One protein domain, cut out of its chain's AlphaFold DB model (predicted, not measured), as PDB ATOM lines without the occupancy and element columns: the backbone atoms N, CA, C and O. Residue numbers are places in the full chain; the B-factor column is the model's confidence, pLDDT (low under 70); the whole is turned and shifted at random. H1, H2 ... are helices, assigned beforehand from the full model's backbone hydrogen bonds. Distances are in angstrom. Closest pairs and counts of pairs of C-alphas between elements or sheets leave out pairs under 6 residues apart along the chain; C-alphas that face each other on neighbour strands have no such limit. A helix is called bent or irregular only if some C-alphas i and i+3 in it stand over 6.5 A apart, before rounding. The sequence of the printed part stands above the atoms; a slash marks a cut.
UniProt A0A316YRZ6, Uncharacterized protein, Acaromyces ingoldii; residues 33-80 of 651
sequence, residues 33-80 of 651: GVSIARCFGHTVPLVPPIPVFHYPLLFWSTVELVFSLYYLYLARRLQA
ATOM      1  N   GLY A  33      88.647 138.037  85.875       92.12
ATOM      2  CA  GLY A  33      88.482 138.871  84.680       92.12
ATOM      3  C   GLY A  33      88.422 140.368  84.997       92.12
ATOM      4  O   GLY A  33      89.104 141.169  84.359       92.12
ATOM      5  N   VAL A  34      87.678 140.749  86.038       88.94
ATOM      6  CA  VAL A  34      87.602 142.135  86.524       88.94
ATOM      7  C   VAL A  34      88.955 142.627  87.045       88.94
ATOM      8  O   VAL A  34      89.344 143.764  86.777       88.94
ATOM      9  N   SER A  35      89.686 141.778  87.769       87.88
ATOM     10  CA  SER A  35      91.016 142.117  88.288       87.88
ATOM     11  C   SER A  35      92.021 142.342  87.152       87.88
ATOM     12  O   SER A  35      92.761 143.321  87.186       87.88
ATOM     13  N   ILE A  36      91.980 141.511  86.102       88.56
ATOM     14  CA  ILE A  36      92.790 141.682  84.886       88.56
ATOM     15  C   ILE A  36      92.410 142.977  84.157       88.56
ATOM     16  O   ILE A  36      93.290 143.759  83.806       88.56
ATOM     17  N   ALA A  37      91.117 143.256  83.967       86.19
ATOM     18  CA  ALA A  37      90.658 144.468  83.282       86.19
ATOM     19  C   ALA A  37      91.147 145.756  83.973       86.19
ATOM     20  O   ALA A  37      91.517 146.721  83.302       86.19
ATOM     21  N   ARG A  38      91.221 145.763  85.310       80.69
ATOM     22  CA  ARG A  38      91.794 146.882  86.075       80.69
ATOM     23  C   ARG A  38      93.284 147.086  85.819       80.69
ATOM     24  O   ARG A  38      93.715 148.233  85.749       80.69
ATOM     25  N   CYS A  39      94.060 146.017  85.633       81.94
ATOM     26  CA  CYS A  39      95.470 146.132  85.240       81.94
ATOM     27  C   CYS A  39      95.642 146.839  83.885       81.94
ATOM     28  O   CYS A  39      96.676 147.458  83.656       81.94
ATOM     29  N   PHE A  40      94.621 146.806  83.023       84.69
ATOM     30  CA  PHE A  40      94.578 147.518  81.742       84.69
ATOM     31  C   PHE A  40      93.869 148.884  81.810       84.69
ATOM     32  O   PHE A  40      93.576 149.479  80.778       84.69
ATOM     33  N   GLY A  41      93.597 149.407  83.012       77.56
ATOM     34  CA  GLY A  41      93.034 150.747  83.200       77.56
ATOM     35  C   GLY A  41      91.509 150.844  83.081       77.56
ATOM     36  O   GLY A  41      90.974 151.952  83.078       77.56
ATOM     37  N   HIS A  42      90.782 149.722  83.019       78.56
ATOM     38  CA  HIS A  42      89.317 149.748  83.025       78.56
ATOM     39  C   HIS A  42      88.755 149.987  84.436       78.56
ATOM     40  O   HIS A  42      89.105 149.298  85.398       78.56
ATOM     41  N   THR A  43      87.821 150.933  84.565       70.56
ATOM     42  CA  THR A  43      87.103 151.218  85.815       70.56
ATOM     43  C   THR A  43      85.929 150.257  85.988       70.56
ATOM     44  O   THR A  43      84.879 150.398  85.371       70.56
ATOM     45  N   VAL A  44      86.099 149.256  86.855       67.62
ATOM     46  CA  VAL A  44      85.042 148.276  87.151       67.62
ATOM     47  C   VAL A  44      84.622 148.375  88.625       67.62
ATOM     48  O   VAL A  44      85.486 148.229  89.496       67.62
ATOM     49  N   PRO A  45      83.331 148.597  88.941       63.16
ATOM     50  CA  PRO A  45      82.854 148.860  90.305       63.16
ATOM     51  C   PRO A  45      82.769 147.624  91.226       63.16
ATOM     52  O   PRO A  45      82.468 147.773  92.403       63.16
ATOM     53  N   LEU A  46      83.039 146.409  90.731       62.84
ATOM     54  CA  LEU A  46      82.674 145.151  91.407       62.84
ATOM     55  C   LEU A  46      83.677 144.599  92.447       62.84
ATOM     56  O   LEU A  46      83.430 143.539  93.017       62.84
ATOM     57  N   VAL A  47      84.825 145.240  92.676       59.56
ATOM     58  CA  VAL A  47      85.869 144.702  93.579       59.56
ATOM     59  C   VAL A  47      85.764 145.372  94.950       59.56
ATOM     60  O   VAL A  47      85.640 146.600  94.990       59.56
ATOM     61  N   PRO A  48      85.873 144.619  96.063       58.03
ATOM     62  CA  PRO A  48      85.863 145.189  97.402       58.03
ATOM     63  C   PRO A  48      86.911 146.309  97.534       58.03
ATOM     64  O   PRO A  48      88.051 146.138  97.096       58.03
ATOM     65  N   PRO A  49      86.559 147.447  98.156       54.53
ATOM     66  CA  PRO A  49      87.437 148.613  98.265       54.53
ATOM     67  C   PRO A  49      88.620 148.408  99.228       54.53
ATOM     68  O   PRO A  49      89.438 149.310  99.378       54.53
ATOM     69  N   ILE A  50      88.721 147.246  99.886       64.12
ATOM     70  CA  ILE A  50      89.712 146.954 100.929       64.12
ATOM     71  C   ILE A  50      90.866 146.118 100.332       64.12
ATOM     72  O   ILE A  50      90.673 144.926 100.069       64.12
ATOM     73  N   PRO A  51      92.083 146.680 100.174       69.19
ATOM     74  CA  PRO A  51      93.219 146.006  99.528       69.19
ATOM     75  C   PRO A  51      93.649 144.698 100.207       69.19
ATOM     76  O   PRO A  51      94.131 143.782  99.544       69.19
ATOM     77  N   VAL A  52      93.443 144.588 101.524       75.44
ATOM     78  CA  VAL A  52      93.875 143.438 102.340       75.44
ATOM     79  C   VAL A  52      93.189 142.134 101.917       75.44
ATOM     80  O   VAL A  52      93.816 141.078 101.934       75.44
ATOM     81  N   PHE A  53      91.929 142.193 101.479       80.31
ATOM     82  CA  PHE A  53      91.191 141.005 101.034       80.31
ATOM     83  C   PHE A  53      91.364 140.713  99.542       80.31
ATOM     84  O   PHE A  53      91.052 139.608  99.099       80.31
ATOM     85  N   HIS A  54      91.883 141.670  98.766       84.94
ATOM     86  CA  HIS A  54      91.980 141.537  97.317       84.94
ATOM     87  C   HIS A  54      92.913 140.399  96.897       84.94
ATOM     88  O   HIS A  54      92.489 139.524  96.143       84.94
ATOM     89  N   TYR A  55      94.156 140.388  97.394       87.75
ATOM     90  CA  TYR A  55      95.166 139.411  96.974       87.75
ATOM     91  C   TYR A  55      94.844 137.971  97.403       87.75
ATOM     92  O   TYR A  55      94.942 137.089  96.550       87.75
ATOM     93  N   PRO A  56      94.397 137.688  98.648       91.00
ATOM     94  CA  PRO A  56      93.953 136.342  99.015       91.00
ATOM     95  C   PRO A  56      92.765 135.859  98.174       91.00
ATOM     96  O   PRO A  56      92.760 134.717  97.714       91.00
ATOM     97  N   LEU A  57      91.778 136.728  97.923       90.81
ATOM     98  CA  LEU A  57      90.608 136.379  97.115       90.81
ATOM     99  C   LEU A  57      90.977 136.168  95.639       90.81
ATOM    100  O   LEU A  57      90.434 135.269  94.996       90.81
ATOM    101  N   LEU A  58      91.918 136.955  95.107       92.00
ATOM    102  CA  LEU A  58      92.445 136.786  93.752       92.00
ATOM    103  C   LEU A  58      93.216 135.477  93.622       92.00
ATOM    104  O   LEU A  58      93.005 134.746  92.657       92.00
ATOM    105  N   PHE A  59      94.055 135.159  94.609       94.88
ATOM    106  CA  PHE A  59      94.781 133.896  94.662       94.88
ATOM    107  C   PHE A  59      93.812 132.710  94.666       94.88
ATOM    108  O   PHE A  59      93.899 131.854  93.787       94.88
ATOM    109  N   TRP A  60      92.832 132.701  95.579       95.94
ATOM    110  CA  TRP A  60      91.812 131.652  95.632       95.94
ATOM    111  C   TRP A  60      91.036 131.541  94.315       95.94
ATOM    112  O   TRP A  60      90.914 130.451  93.765       95.94
ATOM    113  N   SER A  61      90.566 132.665  93.767       96.50
ATOM    114  CA  SER A  61      89.800 132.671  92.514       96.50
ATOM    115  C   SER A  61      90.624 132.182  91.323       96.50
ATOM    116  O   SER A  61      90.088 131.523  90.438       96.50
ATOM    117  N   THR A  62      91.932 132.450  91.309       97.06
ATOM    118  CA  THR A  62      92.853 131.928  90.287       97.06
ATOM    119  C   THR A  62      93.040 130.417  90.431       97.06
ATOM    120  O   THR A  62      92.988 129.699  89.435       97.06
ATOM    121  N   VAL A  63      93.204 129.909  91.657       98.00
ATOM    122  CA  VAL A  63      93.282 128.461  91.924       98.00
ATOM    123  C   VAL A  63      91.983 127.761  91.510       98.00
ATOM    124  O   VAL A  63      92.030 126.744  90.822       98.00
ATOM    125  N   GLU A  64      90.830 128.328  91.865       97.94
ATOM    126  CA  GLU A  64      89.508 127.829  91.471       97.94
ATOM    127  C   GLU A  64      89.330 127.840  89.945       97.94
ATOM    128  O   GLU A  64      88.820 126.878  89.375       97.94
ATOM    129  N   LEU A  65      89.810 128.881  89.258       97.31
ATOM    130  CA  LEU A  65      89.799 128.957  87.797       97.31
ATOM    131  C   LEU A  65      90.611 127.812  87.177       97.31
ATOM    132  O   LEU A  65      90.086 127.086  86.330       97.31
ATOM    133  N   VAL A  66      91.854 127.601  87.625       97.69
ATOM    134  CA  VAL A  66      92.709 126.494  87.157       97.69
ATOM    135  C   VAL A  66      92.046 125.142  87.429       97.69
ATOM    136  O   VAL A  66      91.993 124.287  86.541       97.69
ATOM    137  N   PHE A  67      91.481 124.963  88.622       97.69
ATOM    138  CA  PHE A  67      90.733 123.760  88.967       97.69
ATOM    139  C   PHE A  67      89.520 123.555  88.053       97.69
ATOM    140  O   PHE A  67      89.302 122.443  87.580       97.69
ATOM    141  N   SER A  68      88.767 124.608  87.727       97.31
ATOM    142  CA  SER A  68      87.603 124.518  86.837       97.31
ATOM    143  C   SER A  68      87.976 124.099  85.409       97.31
ATOM    144  O   SER A  68      87.237 123.345  84.775       97.31
ATOM    145  N   LEU A  69      89.153 124.508  84.918       97.06
ATOM    146  CA  LEU A  69      89.689 124.060  83.629       97.06
ATOM    147  C   LEU A  69      90.070 122.576  83.669       97.06
ATOM    148  O   LEU A  69      89.728 121.830  82.748       97.06
ATOM    149  N   TYR A  70      90.721 122.129  84.748       95.38
ATOM    150  CA  TYR A  70      90.979 120.706  84.982       95.38
ATOM    151  C   TYR A  70      89.674 119.903  85.067       95.38
ATOM    152  O   TYR A  70      89.551 118.851  84.444       95.38
ATOM    153  N   TYR A  71      88.673 120.421  85.777       95.56
ATOM    154  CA  TYR A  71      87.364 119.799  85.922       95.56
ATOM    155  C   TYR A  71      86.648 119.665  84.574       95.56
ATOM    156  O   TYR A  71      86.059 118.629  84.275       95.56
ATOM    157  N   LEU A  72      86.739 120.685  83.720       95.81
ATOM    158  CA  LEU A  72      86.199 120.650  82.365       95.81
ATOM    159  C   LEU A  72      86.932 119.628  81.480       95.81
ATOM    160  O   LEU A  72      86.292 118.899  80.721       95.81
ATOM    161  N   TYR A  73      88.262 119.550  81.581       95.75
ATOM    162  CA  TYR A  73      89.045 118.490  80.939       95.75
ATOM    163  C   TYR A  73      88.589 117.104  81.413       95.75
ATOM    164  O   TYR A  73      88.343 116.221  80.587       95.75
ATOM    165  N   LEU A  74      88.404 116.932  82.723       94.56
ATOM    166  CA  LEU A  74      87.938 115.689  83.318       94.56
ATOM    167  C   LEU A  74      86.549 115.319  82.786       94.56
ATOM    168  O   LEU A  74      86.383 114.232  82.248       94.56
ATOM    169  N   ALA A  75      85.583 116.235  82.828       95.25
ATOM    170  CA  ALA A  75      84.227 115.999  82.335       95.25
ATOM    171  C   ALA A  75      84.195 115.546  80.864       95.25
ATOM    172  O   ALA A  75      83.401 114.675  80.516       95.25
ATOM    173  N   ARG A  76      85.085 116.079  80.011       96.06
ATOM    174  CA  ARG A  76      85.238 115.617  78.619       96.06
ATOM    175  C   ARG A  76      85.849 114.224  78.537       96.06
ATOM    176  O   ARG A  76      85.350 113.390  77.791       96.06
ATOM    177  N   ARG A  77      86.907 113.960  79.308       94.94
ATOM    178  CA  ARG A  77      87.574 112.650  79.343       94.94
ATOM    179  C   ARG A  77      86.616 111.537  79.772       94.94
ATOM    180  O   ARG A  77      86.651 110.459  79.191       94.94
ATOM    181  N   LEU A  78      85.751 111.804  80.751       94.88
ATOM    182  CA  LEU A  78      84.816 110.815  81.297       94.88
ATOM    183  C   LEU A  78      83.671 110.453  80.336       94.88
ATOM    184  O   LEU A  78      82.981 109.470  80.584       94.88
ATOM    185  N   GLN A  79      83.479 111.185  79.231       95.75
ATOM    186  CA  GLN A  79      82.501 110.804  78.202       95.75
ATOM    187  C   GLN A  79      82.921 109.571  77.399       95.75
ATOM    188  O   GLN A  79      82.052 108.923  76.810       95.75
ATOM    189  N   ALA A  80      84.220 109.242  77.373       92.75
ATOM    190  CA  ALA A  80      84.740 108.079  76.662       92.75
ATOM    191  C   ALA A  80      83.994 106.797  77.071       92.75
ATOM    192  O   ALA A  80      83.626 106.632  78.236       92.75
TER     193      ALA A  80
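What this domain is: This is residues 33 to 80 of the 651 residues of an uncharacterized protein of Acaromyces ingoldii (UniProt A0A316YRZ6). One long helix, H2, makes the length of a rod, and a short helix, H1, sits near its first part, joined to it by a wide loop. The far part of H2 sticks out alone with residues 78 to 80. The printed part has 48 residues, with two named helices, H1 then H2, and no named strand: all helix. It is only just extended, close to loose, with a radius of gyration of the C-alphas of 14.7 A, and spans 45 by 21 by 14 A.

Where its parts are: H1 is residues 33 to 39, beginning at C-alpha 33 (88.482, 138.871, 84.680). H2 is residues 51 to 77, 39.4 A long, ending at C-alpha 77 (87.574, 112.650, 79.343). H2 is only just irregular: C-alphas 52 and 55 are 6.8 A apart.

How they stand to each other: H1 and H2 are close but not clearly touching; their closest C-alphas, of Ser 35 and Leu 58, are 7.8 A apart. They run opposite ways at a steep tilt of 46 degrees. Every O i to N i+4 pair is within hydrogen-bond range in H1, and 21 of 23 in H2.

The domain as a whole: The C-alphas farthest apart, of Ile 50 and Ala 80, are 46.1 A apart. The printed part has no cut. The link from H1 to H2 is long, 11 residues. Residues 44 to 51 have pLDDT under 70.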